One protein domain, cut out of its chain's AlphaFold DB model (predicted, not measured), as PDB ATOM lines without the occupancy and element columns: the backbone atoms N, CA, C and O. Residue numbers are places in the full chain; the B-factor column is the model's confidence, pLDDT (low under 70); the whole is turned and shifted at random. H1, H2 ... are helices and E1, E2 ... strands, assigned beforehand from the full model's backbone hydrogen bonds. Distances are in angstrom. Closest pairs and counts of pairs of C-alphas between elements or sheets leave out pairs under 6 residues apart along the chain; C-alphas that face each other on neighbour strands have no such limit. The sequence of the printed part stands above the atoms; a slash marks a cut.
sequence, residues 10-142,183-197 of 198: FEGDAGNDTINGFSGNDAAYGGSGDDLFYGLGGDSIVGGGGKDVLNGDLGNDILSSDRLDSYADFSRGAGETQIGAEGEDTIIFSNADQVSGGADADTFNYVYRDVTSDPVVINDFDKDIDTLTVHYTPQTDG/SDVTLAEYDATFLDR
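What this domain is: This is residues 10 to 142 and 183 to 197 of the 198 residues of the protein "Putative calcium-binding protein" of Rhodobacteraceae bacterium HIMB11 (UniProt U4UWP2). The chain is wound as a flattened solenoid of stacked turns, with two sheets as its walls, face to face as a sandwich: E2 E4 E6 E8 E10 E12 E13 and E1 E3 E5 E7 E9 E11, each in that order and all parallel. Residues 65 to 80 make a long loop between two turns, residues 137 to 142 trail away from the E12 end towards a cut, and H1 is on neither sheet. The printed part has 148 residues, with 13 named strands, E1 to E13, followed by one named helix, H1; the class is mostly strand, though named elements hold under half of the residues. The whole is compact, with a radius of gyration of the C-alphas of 14.6 A and spans of 51 by 37 by 27 A.

Where its parts are: Start the larger sheet at C-alpha 27, (286.047, 330.181, 228.939), where E2, residues 27 to 32, begins its 16.3 A. Beside it come E4, 44 to 49, also 16.3 A, E6, 62 to 64, E8, 90 to 93, E10, 107 to 112, 15.5 A, E12, 131 to 136, 16.2 A, and E13, 185 to 189, 13.4 A. For the other sheet, find C-alpha 18 at (298.157, 334.099, 223.254), where E1, 18 to 22, begins; then read E3, 36 to 39, E5, 53 to 58, E7, 81 to 86, E9, 98 to 103, 16.3 A, and E11, 120 to 122. H1, residues 192 to 197, ends at C-alpha 197, (272.017, 338.729, 233.831).

How they stand to each other: The larger sheet is twisted, with edge strands E2 and E13. Look between E2 and E4, parallel at 4 degrees, for N 28 and O 44 at 2.9 A, within hydrogen-bond range. E12 and E13 are parallel at 33 degrees, with N 134 and O 186 at 2.8 A. In the other sheet E5 and E7 are parallel at 3 degrees, with N 54 and O 81 at 2.8 A. The facing parts of this sandwich, two sheets face to face, are 9.9 A apart centre to centre; for instance, the closest C-alphas of E6 and E7, Leu 63 and Gln 82, are 6.8 A apart. H1 has 0 of 2 O i to N i+4 pairs within hydrogen-bond range, but 2 of 3 O i to N i+3 pairs.

The domain as a whole: The two C-alphas farthest apart, Ser 23 and Gly 142, are 52.9 A apart. Residues 143 to 182 are not printed, and C-alphas 142 and 183 across the cut are 30.5 A apart. The link from E6 to E7, 16 residues, is long. Expect pLDDT under 70 at residues 70 to 71, 75 to 77, 115 to 117 and 192 to 197; the printed part's mean is 91.1.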
ATOM      1  N   PHE A  10     290.850 328.796 230.271       97.56
ATOM      2  CA  PHE A  10     292.128 329.494 230.176       97.56
ATOM      3  C   PHE A  10     292.201 330.669 231.150       97.56
ATOM      4  O   PHE A  10     291.261 331.444 231.293       97.56
ATOM      5  N   GLU A  11     293.364 330.828 231.770       96.81
ATOM      6  CA  GLU A  11     293.711 331.973 232.608       96.81
ATOM      7  C   GLU A  11     295.157 332.359 232.271       96.81
ATOM      8  O   GLU A  11     296.063 331.543 232.467       96.81
ATOM      9  N   GLY A  12     295.355 333.542 231.678       94.75
ATOM     10  CA  GLY A  12     296.670 334.032 231.234       94.75
ATOM     11  C   GLY A  12     297.510 334.661 232.355       94.75
ATOM     12  O   GLY A  12     298.733 334.728 232.262       94.75
ATOM     13  N   ASP A  13     296.889 335.002 233.489       93.75
ATOM     14  CA  ASP A  13     297.521 335.659 234.639       93.75
ATOM     15  C   ASP A  13     298.134 337.034 234.299       93.75
ATOM     16  O   ASP A  13     297.446 338.051 234.270       93.75
ATOM     17  N   ALA A  14     299.455 337.114 234.174       95.19
ATOM     18  CA  ALA A  14     300.178 338.356 233.958       95.19
ATOM     19  C   ALA A  14     301.239 338.152 232.887       95.19
ATOM     20  O   ALA A  14     302.100 337.277 233.018       95.19
ATOM     21  N   GLY A  15     301.258 339.040 231.903       96.69
ATOM     22  CA  GLY A  15     302.047 338.887 230.695       96.69
ATOM     23  C   GLY A  15     301.186 339.134 229.467       96.69
ATOM     24  O   GLY A  15     300.005 339.392 229.574       96.69
ATOM     25  N   ASN A  16     301.822 339.111 228.301       97.88
ATOM     26  CA  ASN A  16     301.095 339.155 227.042       97.88
ATOM     27  C   ASN A  16     300.894 337.711 226.596       97.88
ATOM     28  O   ASN A  16     301.862 337.057 226.174       97.88
ATOM     29  N   ASP A  17     299.672 337.221 226.704       98.12
ATOM     30  CA  ASP A  17     299.325 335.842 226.432       98.12
ATOM     31  C   ASP A  17     298.677 335.676 225.059       98.12
ATOM     32  O   ASP A  17     298.120 336.577 224.441       98.12
ATOM     33  N   THR A  18     298.824 334.480 224.501       98.19
ATOM     34  CA  THR A  18     298.157 334.099 223.254       98.19
ATOM     35  C   THR A  18     297.413 332.813 223.506       98.19
ATOM     36  O   THR A  18     298.051 331.781 223.726       98.19
ATOM     37  N   ILE A  19     296.091 332.862 223.482       97.75
ATOM     38  CA  ILE A  19     295.186 331.758 223.770       97.75
ATOM     39  C   ILE A  19     294.500 331.356 222.463       97.75
ATOM     40  O   ILE A  19     293.932 332.185 221.764       97.75
ATOM     41  N   ASN A  20     294.602 330.074 222.125       97.75
ATOM     42  CA  ASN A  20     293.863 329.455 221.031       97.75
ATOM     43  C   ASN A  20     292.901 328.436 221.637       97.75
ATOM     44  O   ASN A  20     293.384 327.391 222.084       97.75
ATOM     45  N   GLY A  21     291.606 328.742 221.673       96.50
ATOM     46  CA  GLY A  21     290.568 327.850 222.199       96.50
ATOM     47  C   GLY A  21     290.347 326.613 221.327       96.50
ATOM     48  O   GLY A  21     290.204 325.502 221.827       96.50
ATOM     49  N   PHE A  22     290.539 326.764 220.011       96.38
ATOM     50  CA  PHE A  22     290.124 325.816 218.977       96.38
ATOM     51  C   PHE A  22     288.607 325.638 218.924       96.38
ATOM     52  O   PHE A  22     287.943 326.522 218.416       96.38
ATOM     53  N   SER A  23     288.062 324.479 219.283       95.38
ATOM     54  CA  SER A  23     286.628 324.195 219.172       95.38
ATOM     55  C   SER A  23     286.117 323.696 220.510       95.38
ATOM     56  O   SER A  23     286.858 323.047 221.236       95.38
ATOM     57  N   GLY A  24     284.819 323.826 220.746       97.31
ATOM     58  CA  GLY A  24     284.265 323.665 222.091       97.31
ATOM     59  C   GLY A  24     283.806 325.029 222.580       97.31
ATOM     60  O   GLY A  24     284.080 326.016 221.915       97.31
ATOM     61  N   ASN A  25     283.048 325.058 223.668       98.00
ATOM     62  CA  ASN A  25     282.604 326.313 224.261       98.00
ATOM     63  C   ASN A  25     283.555 326.651 225.406       98.00
ATOM     64  O   ASN A  25     283.442 326.093 226.504       98.00
ATOM     65  N   ASP A  26     284.517 327.514 225.126       98.00
ATOM     66  CA  ASP A  26     285.632 327.805 226.008       98.00
ATOM     67  C   ASP A  26     285.343 328.996 226.917       98.00
ATOM     68  O   ASP A  26     284.567 329.901 226.612       98.00
ATOM     69  N   ALA A  27     286.013 329.020 228.065       96.88
ATOM     70  CA  ALA A  27     286.047 330.181 228.939       96.88
ATOM     71  C   ALA A  27     287.485 330.681 229.071       96.88
ATOM     72  O   ALA A  27     288.386 329.912 229.414       96.88
ATOM     73  N   ALA A  28     287.714 331.970 228.842       96.75
ATOM     74  CA  ALA A  28     289.050 332.550 228.897       96.75
ATOM     75  C   ALA A  28     289.084 333.865 229.673       96.75
ATOM     76  O   ALA A  28     288.248 334.745 229.479       96.75
ATOM     77  N   TYR A  29     290.102 334.010 230.520       96.06
ATOM     78  CA  TYR A  29     290.484 335.278 231.129       96.06
ATOM     79  C   TYR A  29     291.940 335.601 230.773       96.06
ATOM     80  O   TYR A  29     292.840 334.861 231.176       96.06
ATOM     81  N   GLY A  30     292.168 336.675 230.010       94.56
ATOM     82  CA  GLY A  30     293.503 337.100 229.568       94.56
ATOM     83  C   GLY A  30     294.391 337.477 230.748       94.56
ATOM     84  O   GLY A  30     295.444 336.880 230.961       94.56
ATOM     85  N   GLY A  31     293.874 338.326 231.635       93.06
ATOM     86  CA  GLY A  31     294.576 338.698 232.855       93.06
ATOM     87  C   GLY A  31     295.081 340.125 232.791       93.06
ATOM     88  O   GLY A  31     294.284 341.058 232.792       93.06
ATOM     89  N   SER A  32     296.394 340.316 232.867       92.19
ATOM     90  CA  SER A  32     297.027 341.627 232.737       92.19
ATOM     91  C   SER A  32     298.164 341.581 231.732       92.19
ATOM     92  O   SER A  32     299.035 340.736 231.863       92.19
ATOM     93  N   GLY A  33     298.247 342.578 230.859       94.12
ATOM     94  CA  GLY A  33     299.120 342.592 229.691       94.12
ATOM     95  C   GLY A  33     298.276 342.659 228.423       94.12
ATOM     96  O   GLY A  33     297.067 342.793 228.510       94.12
ATOM     97  N   ASP A  34     298.927 342.680 227.262       95.94
ATOM     98  CA  ASP A  34     298.210 342.733 225.983       95.94
ATOM     99  C   ASP A  34     297.998 341.302 225.475       95.94
ATOM    100  O   ASP A  34     298.957 340.661 225.016       95.94
ATOM    101  N   ASP A  35     296.765 340.816 225.557       97.38
ATOM    102  CA  ASP A  35     296.406 339.429 225.291       97.38
ATOM    103  C   ASP A  35     295.766 339.239 223.909       97.38
ATOM    104  O   ASP A  35     295.170 340.138 223.314       97.38
ATOM    105  N   LEU A  36     295.902 338.031 223.366       98.12
ATOM    106  CA  LEU A  36     295.278 337.616 222.111       98.12
ATOM    107  C   LEU A  36     294.485 336.332 222.330       98.12
ATOM    108  O   LEU A  36     295.080 335.305 222.664       98.12
ATOM    109  N   PHE A  37     293.184 336.362 222.055       98.31
ATOM    110  CA  PHE A  37     292.311 335.189 222.051       98.31
ATOM    111  C   PHE A  37     291.731 334.919 220.655       98.31
ATOM    112  O   PHE A  37     291.362 335.852 219.939       98.31
ATOM    113  N   TYR A  38     291.641 333.640 220.282       96.81
ATOM    114  CA  TYR A  38     290.844 333.158 219.150       96.81
ATOM    115  C   TYR A  38     290.266 331.759 219.424       96.81
ATOM    116  O   TYR A  38     291.004 330.870 219.869       96.81
ATOM    117  N   GLY A  39     288.980 331.565 219.128       95.31
ATOM    118  CA  GLY A  39     288.220 330.315 219.275       95.31
ATOM    119  C   GLY A  39     287.302 330.073 218.071       95.31
ATOM    120  O   GLY A  39     287.446 330.773 217.081       95.31
ATOM    121  N   LEU A  40     286.491 329.014 218.071       93.00
ATOM    122  CA  LEU A  40     285.562 328.642 216.976       93.00
ATOM    123  C   LEU A  40     284.245 328.051 217.527       93.00
ATOM    124  O   LEU A  40     283.551 327.315 216.808       93.00
ATOM    125  N   GLY A  41     283.979 328.202 218.823       95.12
ATOM    126  CA  GLY A  41     282.739 327.759 219.452       95.12
ATOM    127  C   GLY A  41     282.069 328.912 220.179       95.12
ATOM    128  O   GLY A  41     282.491 330.043 220.044       95.12
ATOM    129  N   GLY A  42     280.995 328.635 220.922       97.06
ATOM    130  CA  GLY A  42     280.339 329.687 221.701       97.06
ATOM    131  C   GLY A  42     281.130 329.962 222.971       97.06
ATOM    132  O   GLY A  42     280.905 329.292 223.987       97.06
ATOM    133  N   ASP A  43     282.058 330.903 222.893       97.81
ATOM    134  CA  ASP A  43     283.077 331.160 223.893       97.81
ATOM    135  C   ASP A  43     282.680 332.317 224.823       97.81
ATOM    136  O   ASP A  43     281.867 333.189 224.519       97.81
ATOM    137  N   SER A  44     283.237 332.323 226.031       96.31
ATOM    138  CA  SER A  44     283.078 333.404 227.010       96.31
ATOM    139  C   SER A  44     284.446 333.953 227.384       96.31
ATOM    140  O   SER A  44     285.204 333.330 228.135       96.31
ATOM    141  N   ILE A  45     284.773 335.123 226.844       96.19
ATOM    142  CA  ILE A  45     286.130 335.658 226.820       96.19
ATOM    143  C   ILE A  45     286.162 337.018 227.506       96.19
ATOM    144  O   ILE A  45     285.422 337.937 227.164       96.19
ATOM    145  N   VAL A  46     287.079 337.155 228.457       94.94
ATOM    146  CA  VAL A  46     287.380 338.409 229.141       94.94
ATOM    147  C   VAL A  46     288.841 338.764 228.881       94.94
ATOM    148  O   VAL A  46     289.724 338.005 229.282       94.94
ATOM    149  N   GLY A  47     289.104 339.915 228.258       93.62
ATOM    150  CA  GLY A  47     290.469 340.413 228.034       93.62
ATOM    151  C   GLY A  47     291.173 340.717 229.355       93.62
ATOM    152  O   GLY A  47     292.100 340.023 229.770       93.62
ATOM    153  N   GLY A  48     290.602 341.647 230.119       91.81
ATOM    154  CA  GLY A  48     291.152 342.087 231.388       91.81
ATOM    155  C   GLY A  48     291.932 343.382 231.222       91.81
ATOM    156  O   GLY A  48     291.408 344.386 230.760       91.81
ATOM    157  N   GLY A  49     293.150 343.423 231.752       89.81
ATOM    158  CA  GLY A  49     293.911 344.659 231.835       89.81
ATOM    159  C   GLY A  49     294.984 344.769 230.767       89.81
ATOM    160  O   GLY A  49     296.093 344.323 231.015       89.81
ATOM    161  N   GLY A  50     294.750 345.527 229.707       91.31
ATOM    162  CA  GLY A  50     295.742 345.807 228.670       91.31
ATOM    163  C   GLY A  50     295.059 345.929 227.320       91.31
ATOM    164  O   GLY A  50     293.841 346.024 227.260       91.31
ATOM    165  N   LYS A  51     295.836 346.037 226.240       93.75
ATOM    166  CA  LYS A  51     295.279 346.194 224.891       93.75
ATOM    167  C   LYS A  51     295.030 344.833 224.267       93.75
ATOM    168  O   LYS A  51     295.888 344.319 223.546       93.75
ATOM    169  N   ASP A  52     293.852 344.294 224.520       96.25
ATOM    170  CA  ASP A  52     293.534 342.929 224.125       96.25
ATOM    171  C   ASP A  52     292.939 342.843 222.717       96.25
ATOM    172  O   ASP A  52     292.326 343.785 222.205       96.25
ATOM    173  N   VAL A  53     293.120 341.684 222.087       97.94
ATOM    174  CA  VAL A  53     292.458 341.302 220.836       97.94
ATOM    175  C   VAL A  53     291.659 340.029 221.088       97.94
ATOM    176  O   VAL A  53     292.239 338.959 221.276       97.94
ATOM    177  N   LEU A  54     290.334 340.146 221.080       98.19
ATOM    178  CA  LEU A  54     289.395 339.051 221.316       98.19
ATOM    179  C   LEU A  54     288.666 338.740 220.007       98.19
ATOM    180  O   LEU A  54     288.038 339.629 219.435       98.19
ATOM    181  N   ASN A  55     288.771 337.504 219.523       98.25
ATOM    182  CA  ASN A  55     288.097 337.053 218.307       98.25
ATOM    183  C   ASN A  55     287.308 335.764 218.582       98.25
ATOM    184  O   ASN A  55     287.931 334.744 218.882       98.25
ATOM    185  N   GLY A  56     285.981 335.832 218.492       96.38
ATOM    186  CA  GLY A  56     285.066 334.696 218.666       96.38
ATOM    187  C   GLY A  56     285.024 333.750 217.458       96.38
ATOM    188  O   GLY A  56     285.028 332.531 217.601       96.38
ATOM    189  N   ASP A  57     285.185 334.314 216.255       96.81
ATOM    190  CA  ASP A  57     285.174 333.617 214.958       96.81
ATOM    191  C   ASP A  57     283.824 332.957 214.636       96.81
ATOM    192  O   ASP A  57     283.050 333.516 213.866       96.81
ATOM    193  N   LEU A  58     283.539 331.766 215.163       96.56
ATOM    194  CA  LEU A  58     282.296 331.046 214.884       96.56
ATOM    195  C   LEU A  58     281.575 330.741 216.186       96.56
ATOM    196  O   LEU A  58     282.155 330.112 217.061       96.56
ATOM    197  N   GLY A  59     280.264 330.938 216.202       97.31
ATOM    198  CA  GLY A  59     279.441 330.605 217.358       97.31
ATOM    199  C   GLY A  59     278.875 331.859 217.992       97.31
ATOM    200  O   GLY A  59     279.086 332.951 217.510       97.31
ATOM    201  N   ASN A  60     278.072 331.673 219.033       98.12
ATOM    202  CA  ASN A  60     277.510 332.802 219.758       98.12
ATOM    203  C   ASN A  60     278.408 333.068 220.961       98.12
ATOM    204  O   ASN A  60     278.384 332.290 221.926       98.12
ATOM    205  N   ASP A  61     279.166 334.147 220.885       97.94
ATOM    206  CA  ASP A  61     280.215 334.500 221.819       97.94
ATOM    207  C   ASP A  61     279.776 335.567 222.819       97.94
ATOM    208  O   ASP A  61     278.917 336.418 222.572       97.94
ATOM    209  N   ILE A  62     280.413 335.543 223.985       96.56
ATOM    210  CA  ILE A  62     280.378 336.633 224.954       96.56
ATOM    211  C   ILE A  62     281.787 337.197 225.051       96.56
ATOM    212  O   ILE A  62     282.668 336.594 225.668       96.56
ATOM    213  N   LEU A  63     281.991 338.375 224.470       96.94
ATOM    214  CA  LEU A  63     283.259 339.093 224.510       96.94
ATOM    215  C   LEU A  63     283.156 340.241 225.508       96.94
ATOM    216  O   LEU A  63     282.206 341.023 225.467       96.94
ATOM    217  N   SER A  64     284.123 340.351 226.413       94.38
ATOM    218  CA  SER A  64     284.219 341.481 227.327       94.38
ATOM    219  C   SER A  64     285.631 342.031 227.402       94.38
ATOM    220  O   SER A  64     286.582 341.276 227.628       94.38
ATOM    221  N   SER A  65     285.782 343.353 227.301       91.44
ATOM    222  CA  SER A  65     287.097 343.972 227.486       91.44
ATOM    223  C   SER A  65     287.611 343.865 228.916       91.44
ATOM    224  O   SER A  65     288.798 343.646 229.115       91.44
ATOM    225  N   ASP A  66     286.736 343.938 229.918       87.69
ATOM    226  CA  ASP A  66     287.125 343.838 231.328       87.69
ATOM    227  C   ASP A  66     286.282 342.798 232.074       87.69
ATOM    228  O   ASP A  66     285.295 342.259 231.568       87.69
ATOM    229  N   ARG A  67     286.692 342.489 233.303       81.38
ATOM    230  CA  ARG A  67     285.986 341.604 234.220       81.38
ATOM    231  C   ARG A  67     284.536 342.029 234.350       81.38
ATOM    232  O   ARG A  67     284.205 343.210 234.391       81.38
ATOM    233  N   LEU A  68     283.688 341.027 234.523       73.81
ATOM    234  CA  LEU A  68     282.256 341.217 234.689       73.81
ATOM    235  C   LEU A  68     281.808 341.249 236.161       73.81
ATOM    236  O   LEU A  68     280.637 341.052 236.470       73.81
ATOM    237  N   ASP A  69     282.741 341.473 237.089       73.44
ATOM    238  CA  ASP A  69     282.510 341.399 238.532       73.44
ATOM    239  C   ASP A  69     282.730 342.751 239.239       73.44
ATOM    240  O   ASP A  69     282.899 343.805 238.627       73.44
ATOM    241  N   SER A  70     282.731 342.748 240.575       67.31
ATOM    242  CA  SER A  70     282.952 343.963 241.371       67.31
ATOM    243  C   SER A  70     284.340 344.602 241.201       67.31
ATOM    244  O   SER A  70     284.566 345.681 241.751       67.31
ATOM    245  N   TYR A  71     285.270 343.929 240.517       67.44
ATOM    246  CA  TYR A  71     286.593 344.446 240.174       67.44
ATOM    247  C   TYR A  71     286.669 345.033 238.761       67.44
ATOM    248  O   TYR A  71     287.744 345.512 238.407       67.44
ATOM    249  N   ALA A  72     285.570 345.032 237.995       70.94
ATOM    250  CA  ALA A  72     285.495 345.665 236.683       70.94
ATOM    251  C   ALA A  72     285.993 347.119 236.735       70.94
ATOM    252  O   ALA A  72     285.464 347.943 237.493       70.94
ATOM    253  N   ASP A  73     286.983 347.444 235.910       72.19
ATOM    254  CA  ASP A  73     287.567 348.769 235.759       72.19
ATOM    255  C   ASP A  73     287.501 349.240 234.296       72.19
ATOM    256  O   ASP A  73     288.498 349.599 233.666       72.19
ATOM    257  N   PHE A  74     286.269 349.374 233.797       75.00
ATOM    258  CA  PHE A  74     285.945 349.990 232.500       75.00
ATOM    259  C   PHE A  74     286.424 351.456 232.355       75.00
ATOM    260  O   PHE A  74     286.053 352.145 231.407       75.00
ATOM    261  N   SER A  75     287.182 352.000 233.317       62.03
ATOM    262  CA  SER A  75     287.687 353.374 233.286       62.03
ATOM    263  C   SER A  75     288.990 353.537 232.505       62.03
ATOM    264  O   SER A  75     289.379 354.669 232.206       62.03
ATOM    265  N   ARG A  76     289.689 352.436 232.191       61.66
ATOM    266  CA  ARG A  76     291.049 352.509 231.636       61.66
ATOM    267  C   ARG A  76     291.121 352.476 230.117       61.66
ATOM    268  O   ARG A  76     292.187 352.857 229.636       61.66
ATOM    269  N   GLY A  77     290.027 352.123 229.426       61.19
ATOM    270  CA  GLY A  77     289.876 352.143 227.964       61.19
ATOM    271  C   GLY A  77     291.203 351.917 227.259       61.19
ATOM    272  O   GLY A  77     291.769 352.862 226.692       61.19
ATOM    273  N   ALA A  78     291.794 350.731 227.444       71.62
ATOM    274  CA  ALA A  78     293.136 350.509 226.927       71.62
ATOM    275  C   ALA A  78     293.094 350.468 225.390       71.62
ATOM    276  O   ALA A  78     294.111 350.756 224.752       71.62
ATOM    277  N   GLY A  79     291.912 350.308 224.800       87.25
ATOM    278  CA  GLY A  79     291.661 350.344 223.372       87.25
ATOM    279  C   GLY A  79     291.740 348.931 222.842       87.25
ATOM    280  O   GLY A  79     292.662 348.599 222.089       87.25
ATOM    281  N   GLU A  80     290.798 348.120 223.304       92.75
ATOM    282  CA  GLU A  80     290.667 346.715 222.967       92.75
ATOM    283  C   GLU A  80     290.142 346.564 221.531       92.75
ATOM    284  O   GLU A  80     289.532 347.470 220.955       92.75
ATOM    285  N   THR A  81     290.398 345.408 220.923       97.50
ATOM    286  CA  THR A  81     289.784 344.991 219.657       97.50
ATOM    287  C   THR A  81     288.934 343.757 219.910       97.50
ATOM    288  O   THR A  81     289.484 342.712 220.245       97.50
ATOM    289  N   GLN A  82     287.616 343.860 219.748       98.25
ATOM    290  CA  GLN A  82     286.690 342.735 219.931       98.25
ATOM    291  C   GLN A  82     285.966 342.432 218.617       98.25
ATOM    292  O   GLN A  82     285.454 343.345 217.968       98.25
ATOM    293  N   ILE A  83     285.973 341.170 218.200       98.62
ATOM    294  CA  ILE A  83     285.419 340.705 216.927       98.62
ATOM    295  C   ILE A  83     284.568 339.469 217.219       98.62
ATOM    296  O   ILE A  83     285.132 338.445 217.598       98.62
ATOM    297  N   GLY A  84     283.251 339.578 217.057       98.12
ATOM    298  CA  GLY A  84     282.327 338.444 217.167       98.12
ATOM    299  C   GLY A  84     282.476 337.475 215.990       98.12
ATOM    300  O   GLY A  84     282.986 336.374 216.155       98.12
ATOM    301  N   ALA A  85     282.283 338.002 214.776       98.06
ATOM    302  CA  ALA A  85     282.348 337.336 213.473       98.06
ATOM    303  C   ALA A  85     281.065 336.592 213.054       98.06
ATOM    304  O   ALA A  85     280.146 337.273 212.622       98.06
ATOM    305  N   GLU A  86     281.008 335.259 212.971       98.06
ATOM    306  CA  GLU A  86     279.763 334.556 212.603       98.06
ATOM    307  C   GLU A  86     279.031 334.058 213.853       98.06
ATOM    308  O   GLU A  86     279.480 333.100 214.480       98.06
ATOM    309  N   GLY A  87     277.834 334.580 214.104       98.12
ATOM    310  CA  GLY A  87     276.968 334.145 215.195       98.12
ATOM    311  C   GLY A  87     276.223 335.316 215.814       98.12
ATOM    312  O   GLY A  87     276.389 336.449 215.403       98.12
ATOM    313  N   GLU A  88     275.323 335.036 216.757       98.44
ATOM    314  CA  GLU A  88     274.669 336.114 217.511       98.44
ATOM    315  C   GLU A  88     275.502 336.414 218.760       98.44
ATOM    316  O   GLU A  88     275.388 335.697 219.766       98.44
ATOM    317  N   ASP A  89     276.315 337.464 218.699       98.38
ATOM    318  CA  ASP A  89     277.325 337.752 219.710       98.38
ATOM    319  C   ASP A  89     276.869 338.795 220.728       98.38
ATOM    320  O   ASP A  89     276.060 339.692 220.474       98.38
ATOM    321  N   THR A  90     277.402 338.696 221.942       97.50
ATOM    322  CA  THR A  90     277.255 339.713 222.984       97.50
ATOM    323  C   THR A  90     278.608 340.327 223.288       97.50
ATOM    324  O   THR A  90     279.477 339.687 223.872       97.50
ATOM    325  N   ILE A  91     278.768 341.605 222.954       97.50
ATOM    326  CA  ILE A  91     280.031 342.323 223.125       97.50
ATOM    327  C   ILE A  91     279.856 343.392 224.201       97.50
ATOM    328  O   ILE A  91     279.012 344.287 224.085       97.50
ATOM    329  N   ILE A  92     280.659 343.310 225.257       94.62
ATOM    330  CA  ILE A  92     280.682 344.222 226.398       94.62
ATOM    331  C   ILE A  92     281.999 344.987 226.348       94.62
ATOM    332  O   ILE A  92     283.091 344.427 226.406       94.62
ATOM    333  N   PHE A  93     281.910 346.298 226.208       93.75
ATOM    334  CA  PHE A  93     283.088 347.103 225.913       93.75
ATOM    335  C   PHE A  93     282.999 348.470 226.561       93.75
ATOM    336  O   PHE A  93     281.936 348.900 227.020       93.75
ATOM    337  N   SER A  94     284.128 349.160 226.611       90.38
ATOM    338  CA  SER A  94     284.241 350.467 227.234       90.38
ATOM    339  C   SER A  94     284.846 351.478 226.272       90.38
ATOM    340  O   SER A  94     284.825 351.320 225.051       90.38
ATOM    341  N   ASN A  95     285.251 352.623 226.803       88.19
ATOM    342  CA  ASN A  95     285.758 353.710 225.987       88.19
ATOM    343  C   ASN A  95     287.050 353.296 225.256       88.19
ATOM    344  O   ASN A  95     287.793 352.456 225.741       88.19
ATOM    345  N   ALA A  96     287.353 353.961 224.140       90.19
ATOM    346  CA  ALA A  96     288.506 353.715 223.265       90.19
ATOM    347  C   ALA A  96     288.543 352.360 222.529       90.19
ATOM    348  O   ALA A  96     289.429 352.172 221.691       90.19
ATOM    349  N   ASP A  97     287.588 351.461 222.776       93.81
ATOM    350  CA  ASP A  97     287.541 350.154 222.122       93.81
ATOM    351  C   ASP A  97     287.158 350.251 220.641       93.81
ATOM    352  O   ASP A  97     286.525 351.205 220.172       93.81
ATOM    353  N   GLN A  98     287.563 349.236 219.889       97.06
ATOM    354  CA  GLN A  98     287.123 348.990 218.525       97.06
ATOM    355  C   GLN A  98     286.416 347.643 218.501       97.06
ATOM    356  O   GLN A  98     287.017 346.622 218.835       97.06
ATOM    357  N   VAL A  99     285.151 347.634 218.100       98.31
ATOM    358  CA  VAL A  99     284.327 346.425 218.128       98.31
ATOM    359  C   VAL A  99     283.671 346.158 216.777       98.31
ATOM    360  O   VAL A  99     283.359 347.087 216.029       98.31
ATOM    361  N   SER A 100     283.503 344.879 216.459       98.56
ATOM    362  CA  SER A 100     282.779 344.373 215.294       98.56
ATOM    363  C   SER A 100     281.896 343.226 215.766       98.56
ATOM    364  O   SER A 100     282.420 342.316 216.409       98.56
ATOM    365  N   GLY A 101     280.600 343.292 215.480       98.19
ATOM    366  CA  GLY A 101     279.673 342.186 215.734       98.19
ATOM    367  C   GLY A 101     279.892 341.081 214.712       98.19
ATOM    368  O   GLY A 101     280.331 339.995 215.053       98.19
ATOM    369  N   GLY A 102     279.853 341.455 213.438       98.25
ATOM    370  CA  GLY A 102     280.144 340.597 212.308       98.25
ATOM    371  C   GLY A 102     278.899 340.366 211.461       98.25
ATOM    372  O   GLY A 102     278.303 341.305 210.932       98.25
ATOM    373  N   ALA A 103     278.605 339.101 211.199       96.56
ATOM    374  CA  ALA A 103     277.373 338.670 210.562       96.56
ATOM    375  C   ALA A 103     276.346 338.295 211.636       96.56
ATOM    376  O   ALA A 103     276.715 337.988 212.753       96.56
ATOM    377  N   ASP A 104     275.077 338.206 211.237       98.44
ATOM    378  CA  ASP A 104     273.956 337.882 212.128       98.44
ATOM    379  C   ASP A 104     273.625 339.020 213.112       98.44
ATOM    380  O   ASP A 104     273.891 340.177 212.806       98.44
ATOM    381  N   ALA A 105     272.819 338.741 214.138       98.56
ATOM    382  CA  ALA A 105     272.212 339.768 214.980       98.56
ATOM    383  C   ALA A 105     272.968 339.901 216.302       98.56
ATOM    384  O   ALA A 105     272.839 339.038 217.174       98.56
ATOM    385  N   ASP A 106     273.661 341.023 216.476       98.69
ATOM    386  CA  ASP A 106     274.580 341.206 217.593       98.69
ATOM    387  C   ASP A 106     274.047 342.140 218.679       98.69
ATOM    388  O   ASP A 106     273.191 343.015 218.487       98.69
ATOM    389  N   THR A 107     274.576 341.957 219.884       98.06
ATOM    390  CA  THR A 107     274.242 342.751 221.063       98.06
ATOM    391  C   THR A 107     275.462 343.511 221.562       98.06
ATOM    392  O   THR A 107     276.329 342.977 222.254       98.06
ATOM    393  N   PHE A 108     275.475 344.816 221.305       98.25
ATOM    394  CA  PHE A 108     276.510 345.730 221.766       98.25
ATOM    395  C   PHE A 108     276.122 346.377 223.100       98.25
ATOM    396  O   PHE A 108     275.148 347.133 223.201       98.25
ATOM    397  N   ASN A 109     276.924 346.135 224.133       95.50
ATOM    398  CA  ASN A 109     276.790 346.726 225.459       95.50
ATOM    399  C   ASN A 109     277.970 347.651 225.750       95.50
ATOM    400  O   ASN A 109     278.994 347.248 226.302       95.50
ATOM    401  N   TYR A 110     277.789 348.924 225.415       94.38
ATOM    402  CA  TYR A 110     278.788 349.950 225.659       94.38
ATOM    403  C   TYR A 110     278.680 350.485 227.090       94.38
ATOM    404  O   TYR A 110     277.755 351.231 227.416       94.38
ATOM    405  N   VAL A 111     279.639 350.154 227.950       91.19
ATOM    406  CA  VAL A 111     279.771 350.721 229.293       91.19
ATOM    407  C   VAL A 111     280.527 352.043 229.223       91.19
ATOM    408  O   VAL A 111     281.754 352.094 229.206       91.19
ATOM    409  N   TYR A 112     279.777 353.141 229.223       89.81
ATOM    410  CA  TYR A 112     280.339 354.479 229.146       89.81
ATOM    411  C   TYR A 112     280.836 354.977 230.511       89.81
ATOM    412  O   TYR A 112     280.058 355.190 231.453       89.81
ATOM    413  N   ARG A 113     282.147 355.230 230.607       82.56
ATOM    414  CA  ARG A 113     282.801 355.821 231.784       82.56
ATOM    415  C   ARG A 113     283.640 357.034 231.372       82.56
ATOM    416  O   ARG A 113     284.651 356.878 230.713       82.56
ATOM    417  N   ASP A 114     283.192 358.220 231.784       70.12
ATOM    418  CA  ASP A 114     283.884 359.526 231.844       70.12
ATOM    419  C   ASP A 114     284.725 360.010 230.622       70.12
ATOM    420  O   ASP A 114     285.624 359.359 230.101       70.12
ATOM    421  N   VAL A 115     284.462 361.252 230.207       62.00
ATOM    422  CA  VAL A 115     284.751 361.929 228.914       62.00
ATOM    423  C   VAL A 115     286.228 362.167 228.522       62.00
ATOM    424  O   VAL A 115     286.502 363.024 227.681       62.00
ATOM    425  N   THR A 116     287.210 361.498 229.131       63.94
ATOM    426  CA  THR A 116     288.640 361.787 228.848       63.94
ATOM    427  C   THR A 116     289.307 360.844 227.849       63.94
ATOM    428  O   THR A 116     290.434 361.111 227.430       63.94
ATOM    429  N   SER A 117     288.625 359.770 227.465       69.50
ATOM    430  CA  SER A 117     289.102 358.747 226.532       69.50
ATOM    431  C   SER A 117     288.532 358.936 225.126       69.50
ATOM    432  O   SER A 117     287.538 359.638 224.925       69.50
ATOM    433  N   ASP A 118     289.200 358.325 224.147       86.56
ATOM    434  CA  ASP A 118     288.738 358.306 222.763       86.56
ATOM    435  C   ASP A 118     287.346 357.645 222.672       86.56
ATOM    436  O   ASP A 118     287.045 356.724 223.441       86.56
ATOM    437  N   PRO A 119     286.465 358.114 221.770       91.75
ATOM    438  CA  PRO A 119     285.170 357.480 221.564       91.75
ATOM    439  C   PRO A 119     285.353 356.044 221.073       91.75
ATOM    440  O   PRO A 119     286.283 355.766 220.313       91.75
ATOM    441  N   VAL A 120     284.439 355.157 221.463       94.50
ATOM    442  CA  VAL A 120     284.419 353.790 220.932       94.50
ATOM    443  C   VAL A 120     284.114 353.807 219.434       94.50
ATOM    444  O   VAL A 120     283.357 354.659 218.957       94.50
ATOM    445  N   VAL A 121     284.674 352.858 218.691       96.69
ATOM    446  CA  VAL A 121     284.355 352.629 217.281       96.69
ATOM    447  C   VAL A 121     283.618 351.302 217.136       96.69
ATOM    448  O   VAL A 121     284.127 350.269 217.561       96.69
ATOM    449  N   ILE A 122     282.444 351.328 216.506       98.38
ATOM    450  CA  ILE A 122     281.698 350.127 216.110       98.38
ATOM    451  C   ILE A 122     281.764 350.035 214.586       98.38
ATOM    452  O   ILE A 122     281.338 350.961 213.890       98.38
ATOM    453  N   ASN A 123     282.374 348.970 214.071       98.06
ATOM    454  CA  ASN A 123     282.812 348.900 212.675       98.06
ATOM    455  C   ASN A 123     281.708 348.492 211.686       98.06
ATOM    456  O   ASN A 123     281.828 348.785 210.499       98.06
ATOM    457  N   ASP A 124     280.654 347.828 212.152       97.50
ATOM    458  CA  ASP A 124     279.711 347.119 211.281       97.50
ATOM    459  C   ASP A 124     278.249 347.145 211.743       97.50
ATOM    460  O   ASP A 124     277.443 346.419 211.180       97.50
ATOM    461  N   PHE A 125     277.890 348.024 212.686       98.38
ATOM    462  CA  PHE A 125     276.529 348.105 213.230       98.38
ATOM    463  C   PHE A 125     275.441 348.180 212.139       98.38
ATOM    464  O   PHE A 125     275.321 349.185 211.425       98.38
ATOM    465  N   ASP A 126     274.584 347.166 212.076       97.81
ATOM    466  CA  ASP A 126     273.379 347.121 211.261       97.81
ATOM    467  C   ASP A 126     272.143 347.294 212.148       97.81
ATOM    468  O   ASP A 126     271.616 346.366 212.752       97.81
ATOM    469  N   LYS A 127     271.609 348.517 212.163       97.06
ATOM    470  CA  LYS A 127     270.430 348.898 212.956       97.06
ATOM    471  C   LYS A 127     269.174 348.036 212.734       97.06
ATOM    472  O   LYS A 127     268.212 348.190 213.485       97.06
ATOM    473  N   ASP A 128     269.095 347.274 211.638       97.31
ATOM    474  CA  ASP A 128     267.923 346.451 211.330       97.31
ATOM    475  C   ASP A 128     267.981 345.074 212.016       97.31
ATOM    476  O   ASP A 128     266.936 344.421 212.129       97.31
ATOM    477  N   ILE A 129     269.158 344.647 212.485       97.50
ATOM    478  CA  ILE A 129     269.376 343.346 213.141       97.50
ATOM    479  C   ILE A 129     270.092 343.468 214.491       97.50
ATOM    480  O   ILE A 129     269.728 342.746 215.418       97.50
ATOM    481  N   ASP A 130     271.005 344.422 214.638       98.56
ATOM    482  CA  ASP A 130     271.798 344.617 215.846       98.56
ATOM    483  C   ASP A 130     271.077 345.449 216.895       98.56
ATOM    484  O   ASP A 130     270.186 346.265 216.625       98.56
ATOM    485  N   THR A 131     271.543 345.308 218.131       98.25
ATOM    486  CA  THR A 131     271.129 346.154 219.243       98.25
ATOM    487  C   THR A 131     272.324 346.856 219.864       98.25
ATOM    488  O   THR A 131     273.364 346.254 220.106       98.25
ATOM    489  N   LEU A 132     272.171 348.147 220.166       98.38
ATOM    490  CA  LEU A 132     273.174 348.920 220.893       98.38
ATOM    491  C   LEU A 132     272.565 349.520 222.154       98.38
ATOM    492  O   LEU A 132     271.621 350.316 222.099       98.38
ATOM    493  N   THR A 133     273.152 349.175 223.297       96.69
ATOM    494  CA  THR A 133     272.848 349.794 224.585       96.69
ATOM    495  C   THR A 133     274.061 350.554 225.097       96.69
ATOM    496  O   THR A 133     275.135 349.987 225.284       96.69
ATOM    497  N   VAL A 134     273.873 351.844 225.362       95.31
ATOM    498  CA  VAL A 134     274.844 352.692 226.053       95.31
ATOM    499  C   VAL A 134     274.472 352.743 227.530       95.31
ATOM    500  O   VAL A 134     273.424 353.275 227.908       95.31
ATOM    501  N   HIS A 135     275.341 352.193 228.370       92.75
ATOM    502  CA  HIS A 135     275.191 352.151 229.817       92.75
ATOM    503  C   HIS A 135     275.921 353.333 230.451       92.75
ATOM    504  O   HIS A 135     277.148 353.406 230.401       92.75
ATOM    505  N   TYR A 136     275.186 354.267 231.054       90.38
ATOM    506  CA  TYR A 136     275.762 355.433 231.729       90.38
ATOM    507  C   TYR A 136     275.829 355.229 233.242       90.38
ATOM    508  O   TYR A 136     274.995 354.559 233.845       90.38
ATOM    509  N   THR A 137     276.811 355.856 233.890       87.44
ATOM    510  CA  THR A 137     276.899 355.831 235.356       87.44
ATOM    511  C   THR A 137     275.755 356.658 235.958       87.44
ATOM    512  O   THR A 137     275.698 357.856 235.672       87.44
ATOM    513  N   PRO A 138     274.884 356.092 236.818       89.38
ATOM    514  CA  PRO A 138     273.808 356.852 237.447       89.38
ATOM    515  C   PRO A 138     274.353 358.047 238.230       89.38
ATOM    516  O   PRO A 138     275.322 357.923 238.983       89.38
ATOM    517  N   GLN A 139     273.734 359.211 238.053       89.12
ATOM    518  CA  GLN A 139     274.062 360.440 238.771       89.12
ATOM    519  C   GLN A 139     272.792 361.018 239.392       89.12
ATOM    520  O   GLN A 139     271.688 360.794 238.894       89.12
ATOM    521  N   THR A 140     272.942 361.794 240.464       93.31
ATOM    522  CA  THR A 140     271.833 362.545 241.058       93.31
ATOM    523  C   THR A 140     272.171 364.019 241.182       93.31
ATOM    524  O   THR A 140     273.316 364.376 241.458       93.31
ATOM    525  N   ASP A 141     271.166 364.880 241.055       92.44
ATOM    526  CA  ASP A 141     271.319 366.300 241.356       92.44
ATOM    527  C   ASP A 141     271.533 366.548 242.864       92.44
ATOM    528  O   ASP A 141     271.478 365.645 243.704       92.44
ATOM    529  N   GLY A 142     271.747 367.812 243.240       90.88
ATOM    530  CA  GLY A 142     271.894 368.207 244.646       90.88
ATOM    531  C   GLY A 142     270.634 368.009 245.505       90.88
ATOM    532  O   GLY A 142     270.647 368.365 246.685       90.88
ATOM    533  N   SER A 183     265.111 355.191 218.830       94.62
ATOM    534  CA  SER A 183     264.533 353.842 218.727       94.62
ATOM    535  C   SER A 183     265.573 352.757 218.479       94.62
ATOM    536  O   SER A 183     265.278 351.595 218.731       94.62
ATOM    537  N   ASP A 184     266.745 353.138 217.970       97.06
ATOM    538  CA  ASP A 184     267.766 352.210 217.472       97.06
ATOM    539  C   ASP A 184     268.908 352.043 218.487       97.06
ATOM    540  O   ASP A 184     269.607 351.037 218.493       97.06
ATOM    541  N   VAL A 185     269.073 353.023 219.385       98.00
ATOM    542  CA  VAL A 185     270.056 352.992 220.473       98.00
ATOM    543  C   VAL A 185     269.354 353.189 221.808       98.00
ATOM    544  O   VAL A 185     268.638 354.174 222.014       98.00
ATOM    545  N   THR A 186     269.591 352.262 222.734       97.50
ATOM    546  CA  THR A 186     269.056 352.324 224.097       97.50
ATOM    547  C   THR A 186     270.040 353.041 225.014       97.50
ATOM    548  O   THR A 186     271.227 352.734 225.029       97.50
ATOM    549  N   LEU A 187     269.546 353.977 225.825       96.06
ATOM    550  CA  LEU A 187     270.296 354.568 226.934       96.06
ATOM    551  C   LEU A 187     269.794 353.960 228.247       96.06
ATOM    552  O   LEU A 187     268.606 354.078 228.559       96.06
ATOM    553  N   ALA A 188     270.683 353.327 229.008       93.69
ATOM    554  CA  ALA A 188     270.338 352.626 230.242       93.69
ATOM    555  C   ALA A 188     271.305 352.961 231.383       93.69
ATOM    556  O   ALA A 188     272.468 353.290 231.163       93.69
ATOM    557  N   GLU A 189     270.821 352.885 232.619       91.31
ATOM    558  CA  GLU A 189     271.676 352.992 233.798       91.31
ATOM    559  C   GLU A 189     272.580 351.763 233.906       91.31
ATOM    560  O   GLU A 189     272.097 350.632 233.863       91.31
ATOM    561  N   TYR A 190     273.878 351.986 234.114       87.38
ATOM    562  CA  TYR A 190     274.780 350.920 234.524       87.38
ATOM    563  C   TYR A 190     274.406 350.457 235.937       87.38
ATOM    564  O   TYR A 190     274.515 351.218 236.904       87.38
ATOM    565  N   ASP A 191     274.037 349.188 236.057       77.62
ATOM    566  CA  ASP A 191     273.894 348.468 237.320       77.62
ATOM    567  C   ASP A 191     274.967 347.377 237.370       77.62
ATOM    568  O   ASP A 191     275.160 346.666 236.397       77.62
ATOM    569  N   ALA A 192     275.657 347.197 238.496       66.25
ATOM    570  CA  ALA A 192     276.639 346.120 238.634       66.25
ATOM    571  C   ALA A 192     276.012 344.719 238.480       66.25
ATOM    572  O   ALA A 192     276.714 343.786 238.114       66.25
ATOM    573  N   THR A 193     274.698 344.580 238.703       68.19
ATOM    574  CA  THR A 193     273.975 343.316 238.458       68.19
ATOM    575  C   THR A 193     273.578 343.106 236.996       68.19
ATOM    576  O   THR A 193     273.071 342.043 236.648       68.19
ATOM    577  N   PHE A 194     273.796 344.098 236.122       66.88
ATOM    578  CA  PHE A 194     273.633 343.955 234.671       66.88
ATOM    579  C   PHE A 194     274.403 342.737 234.152       66.88
ATOM    580  O   PHE A 194     273.879 341.971 233.352       66.88
ATOM    581  N   LEU A 195     275.602 342.533 234.693       58.69
ATOM    582  CA  LEU A 195     276.531 341.483 234.305       58.69
ATOM    583  C   LEU A 195     276.129 340.101 234.834       58.69
ATOM    584  O   LEU A 195     276.380 339.107 234.171       58.69
ATOM    585  N   ASP A 196     275.401 340.035 235.955       61.50
ATOM    586  CA  ASP A 196     274.835 338.784 236.494       61.50
ATOM    587  C   ASP A 196     273.654 338.245 235.655       61.50
ATOM    588  O   ASP A 196     273.073 337.202 235.976       61.50
ATOM    589  N   ARG A 197     273.208 339.008 234.650       61.44
ATOM    590  CA  ARG A 197     272.017 338.729 233.831       61.44
ATOM    591  C   ARG A 197     272.346 338.384 232.376       61.44
ATOM    592  O   ARG A 197     271.397 338.170 231.616       61.44
TER     593      ARG A 197